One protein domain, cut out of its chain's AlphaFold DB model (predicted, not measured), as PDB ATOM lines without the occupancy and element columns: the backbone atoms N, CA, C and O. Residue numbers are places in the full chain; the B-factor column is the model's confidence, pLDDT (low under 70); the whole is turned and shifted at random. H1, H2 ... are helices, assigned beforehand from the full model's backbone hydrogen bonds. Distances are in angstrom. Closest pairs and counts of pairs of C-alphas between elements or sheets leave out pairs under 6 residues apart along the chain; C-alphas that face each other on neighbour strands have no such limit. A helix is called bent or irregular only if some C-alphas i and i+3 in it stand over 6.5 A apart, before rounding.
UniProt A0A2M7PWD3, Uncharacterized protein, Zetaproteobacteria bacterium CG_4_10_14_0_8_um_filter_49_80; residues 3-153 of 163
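Overview. This is residues 3 to 153 of the 163 residues of an uncharacterized protein of Zetaproteobacteria bacterium CG_4_10_14_0_8_um_filter_49_80 (UniProt A0A2M7PWD3). What does the model look like? It is an up-and-down bundle of five long helices, with H1 in the middle, H3 and H7 packed along it and H5 crossing it steeply; H6 lies beside H7. Short H2 sits at one end of H3, and short H4 stands crosswise near the other end. What is it made of? The printed part has 151 residues with seven named helices, H1 to H7 in chain order, and no named strand; the class is all helix. It is compact, with a radius of gyration of the C-alphas of 16.5 A and spans of 49 by 36 by 23 A.

Along the chain. Where does each helix run? H1 is residues 4 to 25, 32.8 A, from C-alpha 4 at (163.450, 153.313, 183.204); H2 is residues 28 to 32; H3 is residues 34 to 59, 36.8 A; and H4 is residues 67 to 73. H5 is residues 76 to 98, 29.7 A; H6 is residues 103 to 124, 31.9 A; and H7 is residues 133 to 153, 30.2 A, ending with C-alpha 153 at (150.044, 175.501, 157.423). Which helices are irregular? H1 is, with C-alphas 5 and 8 7.1 A apart, H5 with C-alphas 89 and 92 7.2 A apart, and H6 with C-alphas 119 and 122 7.0 A apart. H5 has a kink of 52 degrees near residue 92.

Arrangement. What does H1 touch? It touches H3 at a shallow tilt of 14 degrees, opposite ways, the closest C-alphas being Trp 25 and Gly 37, 5.3 A. It touches H7 at a shallow 16 degrees, the same way, at Gly 15 and Val 143, 6.0 A. With residues 17 to 25 alone it touches H5 at a steep 42 degrees, the same way, at Asn 22 and Gly 93, 4.5 A. Which others touch? H6 and H7 form a hairpin at a shallow 14 degrees, closest at the C-alphas of Gly 122 and Trp 133, 4.4 A. H3, with residues 50 to 57 alone, touches H4, about perpendicular at 85 degrees, at Met 54 and Val 67, 5.8 A. Are the backbones whole? Every O i to N i+4 pair is within hydrogen-bond range in H2, H4 and H7; in H1 15 of 18 are, in H3 21 of 22, in H5 17 of 19 and in H6 12 of 18.

Size, cuts and confidence. How large is it? The two C-alphas farthest apart are those of Gln 32 and Asp 129, 50.2 A. Are there cuts or long links? The printed part has no cut, and no link is long. Where is confidence low? Residue 3 and residues 58 to 75 are under 70.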
ATOM      1  N   HIS A   3     160.738 150.936 185.817       67.88
ATOM      2  CA  HIS A   3     161.117 150.532 184.462       67.88
ATOM      3  C   HIS A   3     161.602 151.749 183.665       67.88
ATOM      4  O   HIS A   3     160.867 152.331 182.867       67.88
ATOM      5  N   TYR A   4     162.853 152.160 183.891       72.31
ATOM      6  CA  TYR A   4     163.450 153.313 183.204       72.31
ATOM      7  C   TYR A   4     163.519 153.148 181.681       72.31
ATOM      8  O   TYR A   4     163.567 154.148 180.970       72.31
ATOM      9  N   GLU A   5     163.487 151.916 181.176       74.19
ATOM     10  CA  GLU A   5     163.453 151.577 179.745       74.19
ATOM     11  C   GLU A   5     162.218 152.141 179.025       74.19
ATOM     12  O   GLU A   5     162.235 152.363 177.817       74.19
ATOM     13  N   LEU A   6     161.149 152.419 179.776       78.44
ATOM     14  CA  LEU A   6     159.885 152.937 179.259       78.44
ATOM     15  C   LEU A   6     159.846 154.471 179.211       78.44
ATOM     16  O   LEU A   6     158.953 155.054 178.593       78.44
ATOM     17  N   ALA A   7     160.827 155.142 179.821       82.56
ATOM     18  CA  ALA A   7     160.880 156.597 179.886       82.56
ATOM     19  C   ALA A   7     160.864 157.285 178.501       82.56
ATOM     20  O   ALA A   7     160.126 158.262 178.355       82.56
ATOM     21  N   PRO A   8     161.558 156.778 177.456       86.19
ATOM     22  CA  PRO A   8     161.456 157.336 176.108       86.19
ATOM     23  C   PRO A   8     160.017 157.380 175.581       86.19
ATOM     24  O   PRO A   8     159.606 158.398 175.028       86.19
ATOM     25  N   TRP A   9     159.222 156.327 175.800       84.25
ATOM     26  CA  TRP A   9     157.820 156.287 175.371       84.25
ATOM     27  C   TRP A   9     156.976 157.357 176.059       84.25
ATOM     28  O   TRP A   9     156.193 158.034 175.395       84.25
ATOM     29  N   GLY A  10     157.195 157.575 177.359       85.75
ATOM     30  CA  GLY A  10     156.558 158.668 178.095       85.75
ATOM     31  C   GLY A  10     156.914 160.046 177.528       85.75
ATOM     32  O   GLY A  10     156.033 160.886 177.351       85.75
ATOM     33  N   MET A  11     158.183 160.267 177.163       89.56
ATOM     34  CA  MET A  11     158.630 161.522 176.539       89.56
ATOM     35  C   MET A  11     157.986 161.743 175.165       89.56
ATOM     36  O   MET A  11     157.535 162.851 174.867       89.56
ATOM     37  N   PHE A  12     157.902 160.694 174.339       89.56
ATOM     38  CA  PHE A  12     157.208 160.749 173.049       89.56
ATOM     39  C   PHE A  12     155.719 161.040 173.217       89.56
ATOM     40  O   PHE A  12     155.182 161.890 172.507       89.56
ATOM     41  N   PHE A  13     155.059 160.375 174.168       89.00
ATOM     42  CA  PHE A  13     153.645 160.592 174.441       89.00
ATOM     43  C   PHE A  13     153.378 162.025 174.918       89.00
ATOM     44  O   PHE A  13     152.509 162.695 174.368       89.00
ATOM     45  N   ALA A  14     154.191 162.552 175.839       90.56
ATOM     46  CA  ALA A  14     154.109 163.950 176.262       90.56
ATOM     47  C   ALA A  14     154.293 164.926 175.085       90.56
ATOM     48  O   ALA A  14     153.559 165.908 174.969       90.56
ATOM     49  N   GLY A  15     155.231 164.636 174.176       93.56
ATOM     50  CA  GLY A  15     155.430 165.407 172.948       93.56
ATOM     51  C   GLY A  15     154.205 165.387 172.033       93.56
ATOM     52  O   GLY A  15     153.772 166.435 171.559       93.56
ATOM     53  N   LEU A  16     153.597 164.215 171.835       94.12
ATOM     54  CA  LEU A  16     152.369 164.064 171.055       94.12
ATOM     55  C   LEU A  16     151.212 164.854 171.672       94.12
ATOM     56  O   LEU A  16     150.540 165.604 170.964       94.12
ATOM     57  N   MET A  17     150.999 164.716 172.983       94.12
ATOM     58  CA  MET A  17     149.959 165.456 173.690       94.12
ATOM     59  C   MET A  17     150.179 166.970 173.546       94.12
ATOM     60  O   MET A  17     149.217 167.705 173.337       94.12
ATOM     61  N   TYR A  18     151.433 167.440 173.599       95.62
ATOM     62  CA  TYR A  18     151.771 168.852 173.411       95.62
ATOM     63  C   TYR A  18     151.410 169.342 172.005       95.62
ATOM     64  O   TYR A  18     150.749 170.375 171.865       95.62
ATOM     65  N   VAL A  19     151.820 168.596 170.971       95.75
ATOM     66  CA  VAL A  19     151.568 168.955 169.568       95.75
ATOM     67  C   VAL A  19     150.080 168.973 169.269       95.75
ATOM     68  O   VAL A  19     149.573 169.960 168.746       95.75
ATOM     69  N   VAL A  20     149.364 167.907 169.627       95.44
ATOM     70  CA  VAL A  20     147.925 167.801 169.373       95.44
ATOM     71  C   VAL A  20     147.166 168.846 170.185       95.44
ATOM     72  O   VAL A  20     146.320 169.552 169.642       95.44
ATOM     73  N   GLY A  21     147.501 168.987 171.468       94.50
ATOM     74  CA  GLY A  21     146.832 169.904 172.383       94.50
ATOM     75  C   GLY A  21     146.907 171.347 171.916       94.50
ATOM     76  O   GLY A  21     145.880 172.005 171.795       94.50
ATOM     77  N   ASN A  22     148.104 171.824 171.572       95.75
ATOM     78  CA  ASN A  22     148.281 173.186 171.074       95.75
ATOM     79  C   ASN A  22     147.833 173.326 169.610       95.75
ATOM     80  O   ASN A  22     147.164 174.299 169.271       95.75
ATOM     81  N   GLY A  23     148.129 172.351 168.750       93.94
ATOM     82  CA  GLY A  23     147.779 172.379 167.327       93.94
ATOM     83  C   GLY A  23     146.272 172.456 167.066       93.94
ATOM     84  O   GLY A  23     145.824 173.177 166.173       93.94
ATOM     85  N   VAL A  24     145.465 171.791 167.893       95.00
ATOM     86  CA  VAL A  24     144.001 171.884 167.834       95.00
ATOM     87  C   VAL A  24     143.498 173.314 168.041       95.00
ATOM     88  O   VAL A  24     142.526 173.711 167.407       95.00
ATOM     89  N   TRP A  25     144.153 174.105 168.888       94.44
ATOM     90  CA  TRP A  25     143.804 175.515 169.054       94.44
ATOM     91  C   TRP A  25     144.323 176.363 167.891       94.44
ATOM     92  O   TRP A  25     143.625 177.253 167.408       94.44
ATOM     93  N   MET A  26     145.524 176.056 167.404       90.31
ATOM     94  CA  MET A  26     146.236 176.815 166.374       90.31
ATOM     95  C   MET A  26     145.795 176.441 164.955       90.31
ATOM     96  O   MET A  26     146.551 175.851 164.181       90.31
ATOM     97  N   ASN A  27     144.558 176.778 164.599       92.12
ATOM     98  CA  ASN A  27     144.109 176.716 163.214       92.12
ATOM     99  C   ASN A  27     143.110 177.828 162.877       92.12
ATOM    100  O   ASN A  27     142.419 178.364 163.746       92.12
ATOM    101  N   HIS A  28     143.006 178.131 161.586       90.56
ATOM    102  CA  HIS A  28     142.152 179.190 161.058       90.56
ATOM    103  C   HIS A  28     140.673 179.030 161.444       90.56
ATOM    104  O   HIS A  28     140.029 180.018 161.792       90.56
ATOM    105  N   LEU A  29     140.135 177.802 161.468       91.81
ATOM    106  CA  LEU A  29     138.734 177.556 161.843       91.81
ATOM    107  C   LEU A  29     138.472 177.952 163.297       91.81
ATOM    108  O   LEU A  29     137.463 178.587 163.599       91.81
ATOM    109  N   VAL A  30     139.387 177.598 164.199       92.88
ATOM    110  CA  VAL A  30     139.270 177.897 165.629       92.88
ATOM    111  C   VAL A  30     139.502 179.381 165.907       92.88
ATOM    112  O   VAL A  30     138.840 179.948 166.779       92.88
ATOM    113  N   ARG A  31     140.356 180.054 165.127       88.94
ATOM    114  CA  ARG A  31     140.524 181.511 165.222       88.94
ATOM    115  C   ARG A  31     139.281 182.289 164.805       88.94
ATOM    116  O   ARG A  31     138.938 183.253 165.487       88.94
ATOM    117  N   GLN A  32     138.584 181.842 163.763       90.06
ATOM    118  CA  GLN A  32     137.299 182.417 163.346       90.06
ATOM    119  C   GLN A  32     136.169 182.054 164.321       90.06
ATOM    120  O   GLN A  32     135.308 182.869 164.645       90.06
ATOM    121  N   ARG A  33     136.153 180.810 164.817       91.69
ATOM    122  CA  ARG A  33     135.092 180.276 165.682       91.69
ATOM    123  C   ARG A  33     135.683 179.544 166.883       91.69
ATOM    124  O   ARG A  33     135.815 178.324 166.882       91.69
ATOM    125  N   ARG A  34     135.945 180.282 167.965       90.25
ATOM    126  CA  ARG A  34     136.625 179.759 169.172       90.25
ATOM    127  C   ARG A  34     135.951 178.553 169.821       90.25
ATOM    128  O   ARG A  34     136.630 177.728 170.421       90.25
ATOM    129  N   TRP A  35     134.630 178.423 169.693       92.19
ATOM    130  CA  TRP A  35     133.905 177.267 170.223       92.19
ATOM    131  C   TRP A  35     134.320 175.946 169.549       92.19
ATOM    132  O   TRP A  35     134.301 174.907 170.203       92.19
ATOM    133  N   LEU A  36     134.764 175.989 168.282       93.62
ATOM    134  CA  LEU A  36     135.323 174.822 167.592       93.62
ATOM    135  C   LEU A  36     136.610 174.336 168.260       93.62
ATOM    136  O   LEU A  36     136.886 173.141 168.230       93.62
ATOM    137  N   GLY A  37     137.360 175.235 168.905       92.75
ATOM    138  CA  GLY A  37     138.550 174.879 169.673       92.75
ATOM    139  C   GLY A  37     138.206 173.921 170.802       92.75
ATOM    140  O   GLY A  37     138.807 172.860 170.900       92.75
ATOM    141  N   TRP A  38     137.161 174.225 171.574       94.62
ATOM    142  CA  TRP A  38     136.670 173.330 172.624       94.62
ATOM    143  C   TRP A  38     136.187 171.986 172.072       94.62
ATOM    144  O   TRP A  38     136.502 170.949 172.648       94.62
ATOM    145  N   LEU A  39     135.467 171.985 170.944       95.88
ATOM    146  CA  LEU A  39     134.990 170.752 170.314       95.88
ATOM    147  C   LEU A  39     136.152 169.851 169.872       95.88
ATOM    148  O   LEU A  39     136.199 168.675 170.233       95.88
ATOM    149  N   PHE A  40     137.092 170.397 169.102       95.38
ATOM    150  CA  PHE A  40     138.256 169.652 168.630       95.38
ATOM    151  C   PHE A  40     139.166 169.240 169.785       95.38
ATOM    152  O   PHE A  40     139.745 168.157 169.741       95.38
ATOM    153  N   TRP A  41     139.270 170.061 170.832       95.75
ATOM    154  CA  TRP A  41     140.095 169.763 171.999       95.75
ATOM    155  C   TRP A  41     139.509 168.604 172.808       95.75
ATOM    156  O   TRP A  41     140.243 167.690 173.170       95.75
ATOM    157  N   LEU A  42     138.186 168.568 173.004       95.00
ATOM    158  CA  LEU A  42     137.503 167.432 173.633       95.00
ATOM    159  C   LEU A  42     137.624 166.153 172.796       95.00
ATOM    160  O   LEU A  42     137.882 165.083 173.345       95.00
ATOM    161  N   LEU A  43     137.483 166.258 171.471       95.12
ATOM    162  CA  LEU A  43     137.680 165.123 170.569       95.12
ATOM    163  C   LEU A  43     139.117 164.585 170.668       95.12
ATOM    164  O   LEU A  43     139.322 163.379 170.781       95.12
ATOM    165  N   ALA A  44     140.108 165.478 170.676       94.19
ATOM    166  CA  ALA A  44     141.511 165.117 170.831       94.19
ATOM    167  C   ALA A  44     141.805 164.489 172.198       94.19
ATOM    168  O   ALA A  44     142.532 163.501 172.257       94.19
ATOM    169  N   ALA A  45     141.208 165.003 173.278       92.81
ATOM    170  CA  ALA A  45     141.320 164.415 174.609       92.81
ATOM    171  C   ALA A  45     140.788 162.973 174.626       92.81
ATOM    172  O   ALA A  45     141.461 162.078 175.132       92.81
ATOM    173  N   ALA A  46     139.625 162.726 174.013       91.38
ATOM    174  CA  ALA A  46     139.056 161.382 173.914       91.38
ATOM    175  C   ALA A  46     139.962 160.425 173.118       91.38
ATOM    176  O   ALA A  46     140.213 159.304 173.554       91.38
ATOM    177  N   VAL A  47     140.512 160.878 171.985       91.06
ATOM    178  CA  VAL A  47     141.473 160.086 171.194       91.06
ATOM    179  C   VAL A  47     142.747 159.803 171.994       91.06
ATOM    180  O   VAL A  47     143.250 158.682 171.971       91.06
ATOM    181  N   LEU A  48     143.258 160.786 172.735       90.00
ATOM    182  CA  LEU A  48     144.449 160.618 173.566       90.00
ATOM    183  C   LEU A  48     144.238 159.646 174.721       90.00
ATOM    184  O   LEU A  48     145.178 158.938 175.057       90.00
ATOM    185  N   LEU A  49     143.035 159.562 175.295       87.69
ATOM    186  CA  LEU A  49     142.722 158.542 176.298       87.69
ATOM    187  C   LEU A  49     142.812 157.129 175.719       87.69
ATOM    188  O   LEU A  49     143.404 156.247 176.336       87.69
ATOM    189  N   VAL A  50     142.298 156.926 174.503       85.06
ATOM    190  CA  VAL A  50     142.434 155.639 173.804       85.06
ATOM    191  C   VAL A  50     143.908 155.331 173.536       85.06
ATOM    192  O   VAL A  50     144.356 154.214 173.785       85.06
ATOM    193  N   LEU A  51     144.687 156.321 173.088       84.62
ATOM    194  CA  LEU A  51     146.125 156.149 172.867       84.62
ATOM    195  C   LEU A  51     146.881 155.855 174.169       84.62
ATOM    196  O   LEU A  51     147.748 154.987 174.169       84.62
ATOM    197  N   ALA A  52     146.547 156.529 175.270       80.94
ATOM    198  CA  ALA A  52     147.136 156.278 176.582       80.94
ATOM    199  C   ALA A  52     146.889 154.831 177.026       80.94
ATOM    200  O   ALA A  52     147.838 154.136 177.381       80.94
ATOM    201  N   ALA A  53     145.649 154.347 176.902       78.25
ATOM    202  CA  ALA A  53     145.305 152.961 177.203       78.25
ATOM    203  C   ALA A  53     146.065 151.968 176.304       78.25
ATOM    204  O   ALA A  53     146.554 150.944 176.781       78.25
ATOM    205  N   MET A  54     146.235 152.279 175.013       76.06
ATOM    206  CA  MET A  54     147.055 151.469 174.104       76.06
ATOM    207  C   MET A  54     148.531 151.438 174.522       76.06
ATOM    208  O   MET A  54     149.149 150.373 174.477       76.06
ATOM    209  N   PHE A  55     149.107 152.566 174.940       72.62
ATOM    210  CA  PHE A  55     150.469 152.585 175.471       72.62
ATOM    211  C   PHE A  55     150.565 151.726 176.723       72.62
ATOM    212  O   PHE A  55     151.443 150.876 176.797       72.62
ATOM    213  N   GLU A  56     149.623 151.852 177.648       72.69
ATOM    214  CA  GLU A  56     149.611 151.062 178.874       72.69
ATOM    215  C   GLU A  56     149.575 149.547 178.600       72.69
ATOM    216  O   GLU A  56     150.375 148.814 179.173       72.69
ATOM    217  N   THR A  57     148.770 149.082 177.629       70.50
ATOM    218  CA  THR A  57     148.780 147.661 177.202       70.50
ATOM    219  C   THR A  57     150.118 147.175 176.655       70.50
ATOM    220  O   THR A  57     150.406 145.985 176.692       70.50
ATOM    221  N   ARG A  58     150.947 148.070 176.112       67.25
ATOM    222  CA  ARG A  58     152.286 147.721 175.616       67.25
ATOM    223  C   ARG A  58     153.353 147.800 176.697       67.25
ATOM    224  O   ARG A  58     154.375 147.135 176.568       67.25
ATOM    225  N   LEU A  59     153.133 148.633 177.709       65.06
ATOM    226  CA  LEU A  59     154.037 148.830 178.838       65.06
ATOM    227  C   LEU A  59     153.879 147.724 179.889       65.06
ATOM    228  O   LEU A  59     154.842 147.404 180.577       65.06
ATOM    229  N   ASP A  60     152.694 147.126 179.975       66.56
ATOM    230  CA  ASP A  60     152.370 146.026 180.877       66.56
ATOM    231  C   ASP A  60     152.221 144.717 180.091       66.56
ATOM    232  O   ASP A  60     151.121 144.260 179.787       66.56
ATOM    233  N   ALA A  61     153.366 144.150 179.700       59.66
ATOM    234  CA  ALA A  61     153.443 142.947 178.871       59.66
ATOM    235  C   ALA A  61     152.891 141.679 179.555       59.66
ATOM    236  O   ALA A  61     152.665 140.683 178.870       59.66
ATOM    237  N   ASP A  62     152.679 141.725 180.874       60.09
ATOM    238  CA  ASP A  62     152.197 140.601 181.679       60.09
ATOM    239  C   ASP A  62     150.665 140.577 181.827       60.09
ATOM    240  O   ASP A  62     150.115 139.568 182.272       60.09
ATOM    241  N   SER A  63     149.946 141.646 181.444       61.75
ATOM    242  CA  SER A  63     148.479 141.647 181.469       61.75
ATOM    243  C   SER A  63     147.872 141.363 180.094       61.75
ATOM    244  O   SER A  63     148.025 142.116 179.137       61.75
ATOM    245  N   GLU A  64     147.090 140.284 180.002       65.00
ATOM    246  CA  GLU A  64     146.326 139.916 178.796       65.00
ATOM    247  C   GLU A  64     145.085 140.805 178.562       65.00
ATOM    248  O   GLU A  64     144.240 140.507 177.716       65.00
ATOM    249  N   LEU A  65     144.946 141.905 179.311       68.56
ATOM    250  CA  LEU A  65     143.786 142.785 179.235       68.56
ATOM    251  C   LEU A  65     143.786 143.561 177.914       68.56
ATOM    252  O   LEU A  65     144.706 144.324 177.605       68.56
ATOM    253  N   GLY A  66     142.711 143.402 177.141       67.56
ATOM    254  CA  GLY A  66     142.512 144.156 175.906       67.56
ATOM    255  C   GLY A  66     142.338 145.657 176.163       67.56
ATOM    256  O   GLY A  66     141.910 146.076 177.237       67.56
ATOM    257  N   VAL A  67     142.603 146.489 175.149       68.62
ATOM    258  CA  VAL A  67     142.514 147.968 175.239       68.62
ATOM    259  C   VAL A  67     141.157 148.440 175.774       68.62
ATOM    260  O   VAL A  67     141.094 149.344 176.602       68.62
ATOM    261  N   TRP A  68     140.069 147.810 175.321       69.56
ATOM    262  CA  TRP A  68     138.706 148.123 175.762       69.56
ATOM    263  C   TRP A  68     138.463 147.789 177.226       69.56
ATOM    264  O   TRP A  68     137.819 148.556 177.934       69.56
ATOM    265  N   GLU A  69     138.991 146.655 177.669       69.44
ATOM    266  CA  GLU A  69     138.859 146.214 179.047       69.44
ATOM    267  C   GLU A  69     139.642 147.162 179.946       69.44
ATOM    268  O   GLU A  69     139.072 147.700 180.884       69.44
ATOM    269  N   ARG A  70     140.865 147.525 179.548       69.88
ATOM    270  CA  ARG A  70     141.722 148.496 180.232       69.88
ATOM    271  C   ARG A  70     141.091 149.889 180.339       69.88
ATOM    272  O   ARG A  70     141.085 150.470 181.413       69.88
ATOM    273  N   LEU A  71     140.449 150.392 179.284       66.62
ATOM    274  CA  LEU A  71     139.665 151.639 179.346       66.62
ATOM    275  C   LEU A  71     138.525 151.582 180.382       66.62
ATOM    276  O   LEU A  71     138.152 152.612 180.935       66.62
ATOM    277  N   SER A  72     137.966 150.395 180.635       68.19
ATOM    278  CA  SER A  72     136.867 150.190 181.589       68.19
ATOM    279  C   SER A  72     137.308 149.765 182.996       68.19
ATOM    280  O   SER A  72     136.539 149.946 183.939       68.19
ATOM    281  N   THR A  73     138.513 149.206 183.144       63.97
ATOM    282  CA  THR A  73     139.032 148.628 184.395       63.97
ATOM    283  C   THR A  73     140.172 149.423 185.020       63.97
ATOM    284  O   THR A  73     140.429 149.245 186.207       63.97
ATOM    285  N   VAL A  74     140.856 150.290 184.263       61.12
ATOM    286  CA  VAL A  74     141.909 151.160 184.804       61.12
ATOM    287  C   VAL A  74     141.312 152.150 185.793       61.12
ATOM    288  O   VAL A  74     140.251 152.732 185.548       61.12
ATOM    289  N   ASP A  75     142.045 152.374 186.886       65.38
ATOM    290  CA  ASP A  75     141.718 153.378 187.887       65.38
ATOM    291  C   ASP A  75     141.385 154.713 187.217       65.38
ATOM    292  O   ASP A  75     142.144 155.269 186.416       65.38
ATOM    293  N   LEU A  76     140.217 155.242 187.571       71.62
ATOM    294  CA  LEU A  76     139.691 156.519 187.086       71.62
ATOM    295  C   LEU A  76     140.713 157.660 187.285       71.62
ATOM    296  O   LEU A  76     140.737 158.626 186.522       71.62
ATOM    297  N   GLU A  77     141.602 157.497 188.268       73.75
ATOM    298  CA  GLU A  77     142.749 158.352 188.557       73.75
ATOM    299  C   GLU A  77     143.744 158.465 187.389       73.75
ATOM    300  O   GLU A  77     144.114 159.579 187.022       73.75
ATOM    301  N   ASN A  78     144.127 157.366 186.733       74.81
ATOM    302  CA  ASN A  78     145.103 157.400 185.633       74.81
ATOM    303  C   ASN A  78     144.561 158.158 184.415       74.81
ATOM    304  O   ASN A  78     145.254 158.993 183.825       74.81
ATOM    305  N   HIS A  79     143.292 157.925 184.074       79.12
ATOM    306  CA  HIS A  79     142.603 158.679 183.027       79.12
ATOM    307  C   HIS A  79     142.532 160.167 183.373       79.12
ATOM    308  O   HIS A  79     142.786 161.026 182.524       79.12
ATOM    309  N   TRP A  80     142.229 160.481 184.634       83.31
ATOM    310  CA  TRP A  80     142.162 161.855 185.104       83.31
ATOM    311  C   TRP A  80     143.520 162.561 185.034       83.31
ATOM    312  O   TRP A  80     143.588 163.702 184.574       83.31
ATOM    313  N   ILE A  81     144.610 161.886 185.411       83.56
ATOM    314  CA  ILE A  81     145.974 162.416 185.297       83.56
ATOM    315  C   ILE A  81     146.302 162.721 183.833       83.56
ATOM    316  O   ILE A  81     146.743 163.830 183.529       83.56
ATOM    317  N   ALA A  82     146.031 161.792 182.912       84.56
ATOM    318  CA  ALA A  82     146.299 161.990 181.489       84.56
ATOM    319  C   ALA A  82     145.520 163.185 180.906       84.56
ATOM    320  O   ALA A  82     146.104 164.033 180.227       84.56
ATOM    321  N   VAL A  83     144.224 163.304 181.214       87.69
ATOM    322  CA  VAL A  83     143.391 164.433 180.760       87.69
ATOM    323  C   VAL A  83     143.845 165.751 181.386       87.69
ATOM    324  O   VAL A  83     143.919 166.765 180.694       87.69
ATOM    325  N   THR A  84     144.188 165.752 182.673       89.50
ATOM    326  CA  THR A  84     144.651 166.960 183.368       89.50
ATOM    327  C   THR A  84     145.985 167.438 182.802       89.50
ATOM    328  O   THR A  84     146.153 168.627 182.531       89.50
ATOM    329  N   LEU A  85     146.919 166.516 182.546       89.94
ATOM    330  CA  LEU A  85     148.176 166.822 181.867       89.94
ATOM    331  C   LEU A  85     147.920 167.377 180.466       89.94
ATOM    332  O   LEU A  85     148.493 168.406 180.112       89.94
ATOM    333  N   PHE A  86     147.019 166.760 179.697       93.12
ATOM    334  CA  PHE A  86     146.637 167.253 178.375       93.12
ATOM    335  C   PHE A  86     146.073 168.676 178.424       93.12
ATOM    336  O   PHE A  86     146.448 169.522 177.608       93.12
ATOM    337  N   ALA A  87     145.217 168.975 179.400       93.31
ATOM    338  CA  ALA A  87     144.678 170.313 179.604       93.31
ATOM    339  C   ALA A  87     145.780 171.328 179.910       93.31
ATOM    340  O   ALA A  87     145.854 172.357 179.239       93.31
ATOM    341  N   LEU A  88     146.672 171.016 180.852       93.62
ATOM    342  CA  LEU A  88     147.749 171.913 181.274       93.62
ATOM    343  C   LEU A  88     148.716 172.248 180.136       93.62
ATOM    344  O   LEU A  88     149.048 173.413 179.926       93.62
ATOM    345  N   ILE A  89     149.145 171.253 179.363       93.69
ATOM    346  CA  ILE A  89     150.110 171.487 178.280       93.69
ATOM    347  C   ILE A  89     149.485 172.181 177.059       93.69
ATOM    348  O   ILE A  89     150.218 172.751 176.254       93.69
ATOM    349  N   SER A  90     148.154 172.146 176.917       94.69
ATOM    350  CA  SER A  90     147.412 172.824 175.839       94.69
ATOM    351  C   SER A  90     147.192 174.317 176.107       94.69
ATOM    352  O   SER A  90     146.765 175.050 175.211       94.69
ATOM    353  N   VAL A  91     147.455 174.779 177.338       95.06
ATOM    354  CA  VAL A  91     147.200 176.161 177.776       95.06
ATOM    355  C   VAL A  91     147.843 177.212 176.869       95.06
ATOM    356  O   VAL A  91     147.140 178.165 176.539       95.06
ATOM    357  N   PRO A  92     149.112 177.102 176.428       94.75
ATOM    358  CA  PRO A  92     149.729 178.160 175.631       94.75
ATOM    359  C   PRO A  92     148.989 178.432 174.313       94.75
ATOM    360  O   PRO A  92     148.709 179.590 173.990       94.75
ATOM    361  N   GLY A  93     148.605 177.383 173.584       92.69
ATOM    362  CA  GLY A  93     147.814 177.489 172.358       92.69
ATOM    363  C   GLY A  93     146.400 178.002 172.630       92.69
ATOM    364  O   GLY A  93     145.954 178.952 171.983       92.69
ATOM    365  N   ALA A  94     145.721 177.437 173.634       94.25
ATOM    366  CA  ALA A  94     144.370 177.844 174.011       94.25
ATOM    367  C   ALA A  94     144.304 179.322 174.420       94.25
ATOM    368  O   ALA A  94     143.498 180.086 173.888       94.25
ATOM    369  N   ALA A  95     145.189 179.748 175.323       94.06
ATOM    370  CA  ALA A  95     145.266 181.120 175.803       94.06
ATOM    371  C   ALA A  95     145.559 182.093 174.658       94.06
ATOM    372  O   ALA A  95     144.900 183.125 174.559       94.06
ATOM    373  N   SER A  96     146.480 181.746 173.753       93.31
ATOM    374  CA  SER A  96     146.813 182.600 172.609       93.31
ATOM    375  C   SER A  96     145.593 182.874 171.723       93.31
ATOM    376  O   SER A  96     145.365 184.012 171.318       93.31
ATOM    377  N   VAL A  97     144.752 181.866 171.480       91.62
ATOM    378  CA  VAL A  97     143.552 182.025 170.645       91.62
ATOM    379  C   VAL A  97     142.404 182.699 171.394       91.62
ATOM    380  O   VAL A  97     141.739 183.584 170.850       91.62
ATOM    381  N   LEU A  98     142.172 182.326 172.655       92.00
ATOM    382  CA  LEU A  98     141.111 182.909 173.480       92.00
ATOM    383  C   LEU A  98     141.352 184.399 173.752       92.00
ATOM    384  O   LEU A  98     140.402 185.183 173.714       92.00
ATOM    385  N   LEU A  99     142.615 184.787 173.948       93.12
ATOM    386  CA  LEU A  99     143.052 186.169 174.161       93.12
ATOM    387  C   LEU A  99     143.351 186.927 172.859       93.12
ATOM    388  O   LEU A  99     143.890 188.028 172.924       93.12
ATOM    389  N   LYS A 100     143.017 186.358 171.692       90.19
ATOM    390  CA  LYS A 100     143.195 186.971 170.362       90.19
ATOM    391  C   LYS A 100     144.626 187.466 170.087       90.19
ATOM    392  O   LYS A 100     144.817 188.515 169.481       90.19
ATOM    393  N   GLN A 101     145.632 186.726 170.541       92.00
ATOM    394  CA  GLN A 101     147.032 187.079 170.319       92.00
ATOM    395  C   GLN A 101     147.389 186.988 168.829       92.00
ATOM    396  O   GLN A 101     146.888 186.115 168.110       92.00
ATOM    397  N   THR A 102     148.284 187.874 168.380       92.12
ATOM    398  CA  THR A 102     148.795 187.856 167.001       92.12
ATOM    399  C   THR A 102     149.529 186.552 166.712       92.12
ATOM    400  O   THR A 102     149.955 185.831 167.629       92.12
ATOM    401  N   GLN A 103     149.710 186.237 165.432       90.25
ATOM    402  CA  GLN A 103     150.391 185.009 165.023       90.25
ATOM    403  C   GLN A 103     151.805 184.913 165.621       90.25
ATOM    404  O   GLN A 103     152.211 183.860 166.113       90.25
ATOM    405  N   GLN A 104     152.542 186.028 165.660       91.62
ATOM    406  CA  GLN A 104     153.901 186.070 166.213       91.62
ATOM    407  C   GLN A 104     153.933 185.724 167.708       91.62
ATOM    408  O   GLN A 104     154.746 184.905 168.137       91.62
ATOM    409  N   TRP A 105     153.022 186.297 168.499       92.56
ATOM    410  CA  TRP A 105     152.930 186.000 169.929       92.56
ATOM    411  C   TRP A 105     152.489 184.565 170.190       92.56
ATOM    412  O   TRP A 105     153.060 183.895 171.046       92.56
ATOM    413  N   THR A 106     151.541 184.071 169.395       92.69
ATOM    414  CA  THR A 106     151.076 182.679 169.460       92.69
ATOM    415  C   THR A 106     152.225 181.708 169.161       92.69
ATOM    416  O   THR A 106     152.409 180.710 169.861       92.69
ATOM    417  N   ARG A 107     153.073 182.039 168.179       93.06
ATOM    418  CA  ARG A 107     154.279 181.277 167.844       93.06
ATOM    419  C   ARG A 107     155.261 181.214 169.008       93.06
ATOM    420  O   ARG A 107     155.702 180.123 169.360       93.06
ATOM    421  N   TYR A 108     155.593 182.342 169.631       94.25
ATOM    422  CA  TYR A 108     156.507 182.339 170.778       94.25
ATOM    423  C   TYR A 108     155.921 181.614 171.988       94.25
ATOM    424  O   TYR A 108     156.626 180.820 172.611       94.25
ATOM    425  N   ALA A 109     154.634 181.826 172.273       94.19
ATOM    426  CA  ALA A 109     153.939 181.194 173.387       94.19
ATOM    427  C   ALA A 109     153.969 179.664 173.308       94.19
ATOM    428  O   ALA A 109     154.023 179.013 174.344       94.19
ATOM    429  N   VAL A 110     153.974 179.088 172.102       94.56
ATOM    430  CA  VAL A 110     153.982 177.631 171.913       94.56
ATOM    431  C   VAL A 110     155.383 177.075 171.637       94.56
ATOM    432  O   VAL A 110     155.679 175.946 171.992       94.56
ATOM    433  N   LEU A 111     156.312 177.839 171.063       95.81
ATOM    434  CA  LEU A 111     157.668 177.324 170.825       95.81
ATOM    435  C   LEU A 111     158.582 177.421 172.051       95.81
ATOM    436  O   LEU A 111     159.416 176.541 172.258       95.81
ATOM    437  N   LEU A 112     158.436 178.458 172.883       94.56
ATOM    438  CA  LEU A 112     159.273 178.624 174.076       94.56
ATOM    439  C   LEU A 112     159.080 177.496 175.102       94.56
ATOM    440  O   LEU A 112     160.093 176.954 175.554       94.56
ATOM    441  N   PRO A 113     157.846 177.063 175.442       93.81
ATOM    442  CA  PRO A 113     157.660 175.949 176.363       93.81
ATOM    443  C   PRO A 113     158.260 174.645 175.843       93.81
ATOM    444  O   PRO A 113     158.758 173.864 176.646       93.81
ATOM    445  N   VAL A 114     158.283 174.420 174.523       93.88
ATOM    446  CA  VAL A 114     158.932 173.229 173.952       93.88
ATOM    447  C   VAL A 114     160.404 173.186 174.348       93.88
ATOM    448  O   VAL A 114     160.878 172.179 174.866       93.88
ATOM    449  N   LEU A 115     161.115 174.302 174.178       93.38
ATOM    450  CA  LEU A 115     162.527 174.399 174.541       93.38
ATOM    451  C   LEU A 115     162.727 174.306 176.059       93.38
ATOM    452  O   LEU A 115     163.622 173.607 176.522       93.38
ATOM    453  N   MET A 116     161.886 174.983 176.842       92.94
ATOM    454  CA  MET A 116     162.028 175.020 178.301       92.94
ATOM    455  C   MET A 116     161.704 173.686 178.978       92.94
ATOM    456  O   MET A 116     162.320 173.361 179.989       92.94
ATOM    457  N   VAL A 117     160.739 172.930 178.452       91.12
ATOM    458  CA  VAL A 117     160.251 171.695 179.076       91.12
ATOM    459  C   VAL A 117     160.976 170.476 178.521       91.12
ATOM    460  O   VAL A 117     161.484 169.668 179.294       91.12
ATOM    461  N   PHE A 118     161.070 170.336 177.195       91.75
ATOM    462  CA  PHE A 118     161.563 169.098 176.588       91.75
ATOM    463  C   PHE A 118     163.085 169.000 176.539       91.75
ATOM    464  O   PHE A 118     163.588 167.885 176.483       91.75
ATOM    465  N   ILE A 119     163.845 170.099 176.612       90.88
ATOM    466  CA  ILE A 119     165.313 170.009 176.701       90.88
ATOM    467  C   ILE A 119     165.748 169.377 178.032       90.88
ATOM    468  O   ILE A 119     166.455 168.368 177.995       90.88
ATOM    469  N   PRO A 120     165.340 169.894 179.211       90.25
ATOM    470  CA  PRO A 120     165.801 169.335 180.478       90.25
ATOM    471  C   PRO A 120     165.136 168.000 180.843       90.25
ATOM    472  O   PRO A 120     165.650 167.311 181.725       90.25
ATOM    473  N   LEU A 121     164.039 167.605 180.186       87.44
ATOM    474  CA  LEU A 121     163.252 166.410 180.524       87.44
ATOM    475  C   LEU A 121     164.106 165.136 180.674       87.44
ATOM    476  O   LEU A 121     163.979 164.413 181.659       87.44
ATOM    477  N   GLY A 122     165.042 164.893 179.758       82.81
ATOM    478  CA  GLY A 122     165.921 163.720 179.781       82.81
ATOM    479  C   GLY A 122     166.925 163.702 180.934       82.81
ATOM    480  O   GLY A 122     167.412 162.633 181.287       82.81
ATOM    481  N   SER A 123     167.223 164.861 181.534       84.00
ATOM    482  CA  SER A 123     168.041 164.960 182.754       84.00
ATOM    483  C   SER A 123     167.223 164.845 184.042       84.00
ATOM    484  O   SER A 123     167.773 164.524 185.091       84.00
ATOM    485  N   GLN A 124     165.912 165.091 183.968       85.31
ATOM    486  CA  GLN A 124     164.995 164.963 185.104       85.31
ATOM    487  C   GLN A 124     164.601 163.505 185.365       85.31
ATOM    488  O   GLN A 124     164.241 163.157 186.488       85.31
ATOM    489  N   ILE A 125     164.705 162.640 184.352       82.94
ATOM    490  CA  ILE A 125     164.556 161.195 184.520       82.94
ATOM    491  C   ILE A 125     165.816 160.681 185.226       82.94
ATOM    492  O   ILE A 125     166.855 160.486 184.599       82.94
ATOM    493  N   GLN A 126     165.723 160.488 186.545       75.44
ATOM    494  CA  GLN A 126     166.807 160.011 187.412       75.44
ATOM    495  C   GLN A 126     167.100 158.518 187.186       75.44
ATOM    496  O   GLN A 126     166.894 157.695 188.077       75.44
ATOM    497  N   ASN A 127     167.531 158.157 185.977       76.75
ATOM    498  CA  ASN A 127     168.053 156.830 185.685       76.75
ATOM    499  C   ASN A 127     169.535 156.774 186.121       76.75
ATOM    500  O   ASN A 127     170.334 157.563 185.611       76.75
ATOM    501  N   PRO A 128     169.908 155.885 187.062       72.00
ATOM    502  CA  PRO A 128     171.279 155.773 187.558       72.00
ATOM    503  C   PRO A 128     172.281 155.261 186.510       72.00
ATOM    504  O   PRO A 128     173.470 155.539 186.640       72.00
ATOM    505  N   ASP A 129     171.814 154.566 185.467       74.38
ATOM    506  CA  ASP A 129     172.686 153.843 184.535       74.38
ATOM    507  C   ASP A 129     172.867 154.553 183.183       74.38
ATOM    508  O   ASP A 129     173.893 154.379 182.522       74.38
ATOM    509  N   GLN A 130     171.887 155.353 182.738       73.38
ATOM    510  CA  GLN A 130     171.919 156.022 181.428       73.38
ATOM    511  C   GLN A 130     171.223 157.386 181.445       73.38
ATOM    512  O   GLN A 130     170.112 157.530 181.948       73.38
ATOM    513  N   SER A 131     171.840 158.389 180.812       79.00
ATOM    514  CA  SER A 131     171.219 159.701 180.605       79.00
ATOM    515  C   SER A 131     170.361 159.716 179.335       79.00
ATOM    516  O   SER A 131     170.852 159.428 178.245       79.00
ATOM    517  N   TYR A 132     169.100 160.145 179.448       87.31
ATOM    518  CA  TYR A 132     168.174 160.277 178.312       87.31
ATOM    519  C   TYR A 132     168.249 161.637 177.605       87.31
ATOM    520  O   TYR A 132     167.363 161.994 176.827       87.31
ATOM    521  N   TRP A 133     169.311 162.410 177.837       88.62
ATOM    522  CA  TRP A 133     169.477 163.750 177.268       88.62
ATOM    523  C   TRP A 133     169.352 163.781 175.736       88.62
ATOM    524  O   TRP A 133     168.646 164.625 175.184       88.62
ATOM    525  N   ALA A 134     169.993 162.839 175.037       89.81
ATOM    526  CA  ALA A 134     169.953 162.776 173.575       89.81
ATOM    527  C   ALA A 134     168.534 162.508 173.039       89.81
ATOM    528  O   ALA A 134     168.110 163.139 172.071       89.81
ATOM    529  N   VAL A 135     167.779 161.626 173.704       89.88
ATOM    530  CA  VAL A 135     166.367 161.362 173.381       89.88
ATOM    531  C   VAL A 135     165.536 162.624 173.605       89.88
ATOM    532  O   VAL A 135     164.737 162.991 172.749       89.88
ATOM    533  N   SER A 136     165.788 163.339 174.703       92.06
ATOM    534  CA  SER A 136     165.156 164.626 175.017       92.06
ATOM    535  C   SER A 136     165.338 165.658 173.920       92.06
ATOM    536  O   SER A 136     164.370 166.285 173.489       92.06
ATOM    537  N   LEU A 137     166.566 165.810 173.425       93.19
ATOM    538  CA  LEU A 137     166.856 166.706 172.312       93.19
ATOM    539  C   LEU A 137     166.149 166.258 171.031       93.19
ATOM    540  O   LEU A 137     165.566 167.095 170.346       93.19
ATOM    541  N   GLY A 138     166.141 164.956 170.734       94.00
ATOM    542  CA  GLY A 138     165.419 164.407 169.584       94.00
ATOM    543  C   GLY A 138     163.921 164.720 169.629       94.00
ATOM    544  O   GLY A 138     163.371 165.248 168.663       94.00
ATOM    545  N   VAL A 139     163.276 164.474 170.775       93.88
ATOM    546  CA  VAL A 139     161.859 164.802 170.997       93.88
ATOM    547  C   VAL A 139     161.634 166.312 170.909       93.88
ATOM    548  O   VAL A 139     160.698 166.743 170.244       93.88
ATOM    549  N   THR A 140     162.513 167.125 171.503       95.75
ATOM    550  CA  THR A 140     162.428 168.594 171.437       95.75
ATOM    551  C   THR A 140     162.429 169.076 169.991       95.75
ATOM    552  O   THR A 140     161.548 169.838 169.600       95.75
ATOM    553  N   VAL A 141     163.391 168.621 169.183       96.56
ATOM    554  CA  VAL A 141     163.507 169.004 167.768       96.56
ATOM    555  C   VAL A 141     162.271 168.564 166.986       96.56
ATOM    556  O   VAL A 141     161.734 169.357 166.214       96.56
ATOM    557  N   ALA A 142     161.788 167.340 167.211       96.38
ATOM    558  CA  ALA A 142     160.598 166.822 166.544       96.38
ATOM    559  C   ALA A 142     159.342 167.641 166.885       96.38
ATOM    560  O   ALA A 142     158.647 168.103 165.984       96.38
ATOM    561  N   VAL A 143     159.078 167.876 168.174       96.56
ATOM    562  CA  VAL A 143     157.930 168.673 168.639       96.56
ATOM    563  C   VAL A 143     158.024 170.103 168.113       96.56
ATOM    564  O   VAL A 143     157.045 170.632 167.593       96.56
ATOM    565  N   PHE A 144     159.203 170.721 168.182       96.69
ATOM    566  CA  PHE A 144     159.424 172.081 167.698       96.69
ATOM    567  C   PHE A 144     159.163 172.200 166.190       96.69
ATOM    568  O   PHE A 144     158.453 173.106 165.752       96.69
ATOM    569  N   ALA A 145     159.693 171.265 165.395       96.31
ATOM    570  CA  ALA A 145     159.487 171.228 163.950       96.31
ATOM    571  C   ALA A 145     158.015 170.994 163.584       96.31
ATOM    572  O   ALA A 145     157.486 171.682 162.712       96.31
ATOM    573  N   LEU A 146     157.336 170.071 164.274       96.56
ATOM    574  CA  LEU A 146     155.912 169.813 164.067       96.56
ATOM    575  C   LEU A 146     155.063 171.034 164.410       96.56
ATOM    576  O   LEU A 146     154.194 171.395 163.624       96.56
ATOM    577  N   MET A 147     155.339 171.712 165.528       95.75
ATOM    578  CA  MET A 147     154.624 172.936 165.894       95.75
ATOM    579  C   MET A 147     154.844 174.057 164.880       95.75
ATOM    580  O   MET A 147     153.894 174.754 164.527       95.75
ATOM    581  N   LEU A 148     156.070 174.220 164.374       94.31
ATOM    582  CA  LEU A 148     156.358 175.180 163.309       94.31
ATOM    583  C   LEU A 148     155.600 174.865 162.021       94.31
ATOM    584  O   LEU A 148     155.030 175.768 161.407       94.31
ATOM    585  N   LEU A 149     155.598 173.598 161.611       94.50
ATOM    586  CA  LEU A 149     154.881 173.146 160.425       94.50
ATOM    587  C   LEU A 149     153.376 173.375 160.590       94.50
ATOM    588  O   LEU A 149     152.743 173.943 159.704       94.50
ATOM    589  N   TRP A 150     152.826 173.027 161.752       93.06
ATOM    590  CA  TRP A 150     151.421 173.246 162.079       93.06
ATOM    591  C   TRP A 150     151.041 174.724 161.987       93.06
ATOM    592  O   TRP A 150     150.078 175.077 161.309       93.06
ATOM    593  N   GLN A 151     151.839 175.600 162.603       90.69
ATOM    594  CA  GLN A 151     151.621 177.046 162.565       90.69
ATOM    595  C   GLN A 151     151.699 177.612 161.147       90.69
ATOM    596  O   GLN A 151     150.900 178.465 160.777       90.69
ATOM    597  N   SER A 152     152.649 177.131 160.347       90.31
ATOM    598  CA  SER A 152     152.852 177.620 158.981       90.31
ATOM    599  C   SER A 152     151.720 177.206 158.037       90.31
ATOM    600  O   SER A 152     151.436 177.921 157.081       90.31
ATOM    601  N   LEU A 153     151.091 176.052 158.285       91.56
ATOM    602  CA  LEU A 153     150.044 175.501 157.423       91.56
ATOM    603  C   LEU A 153     148.632 175.922 157.832       91.56
ATOM    604  O   LEU A 153     147.769 176.060 156.968       91.56
TER     605      LEU A 153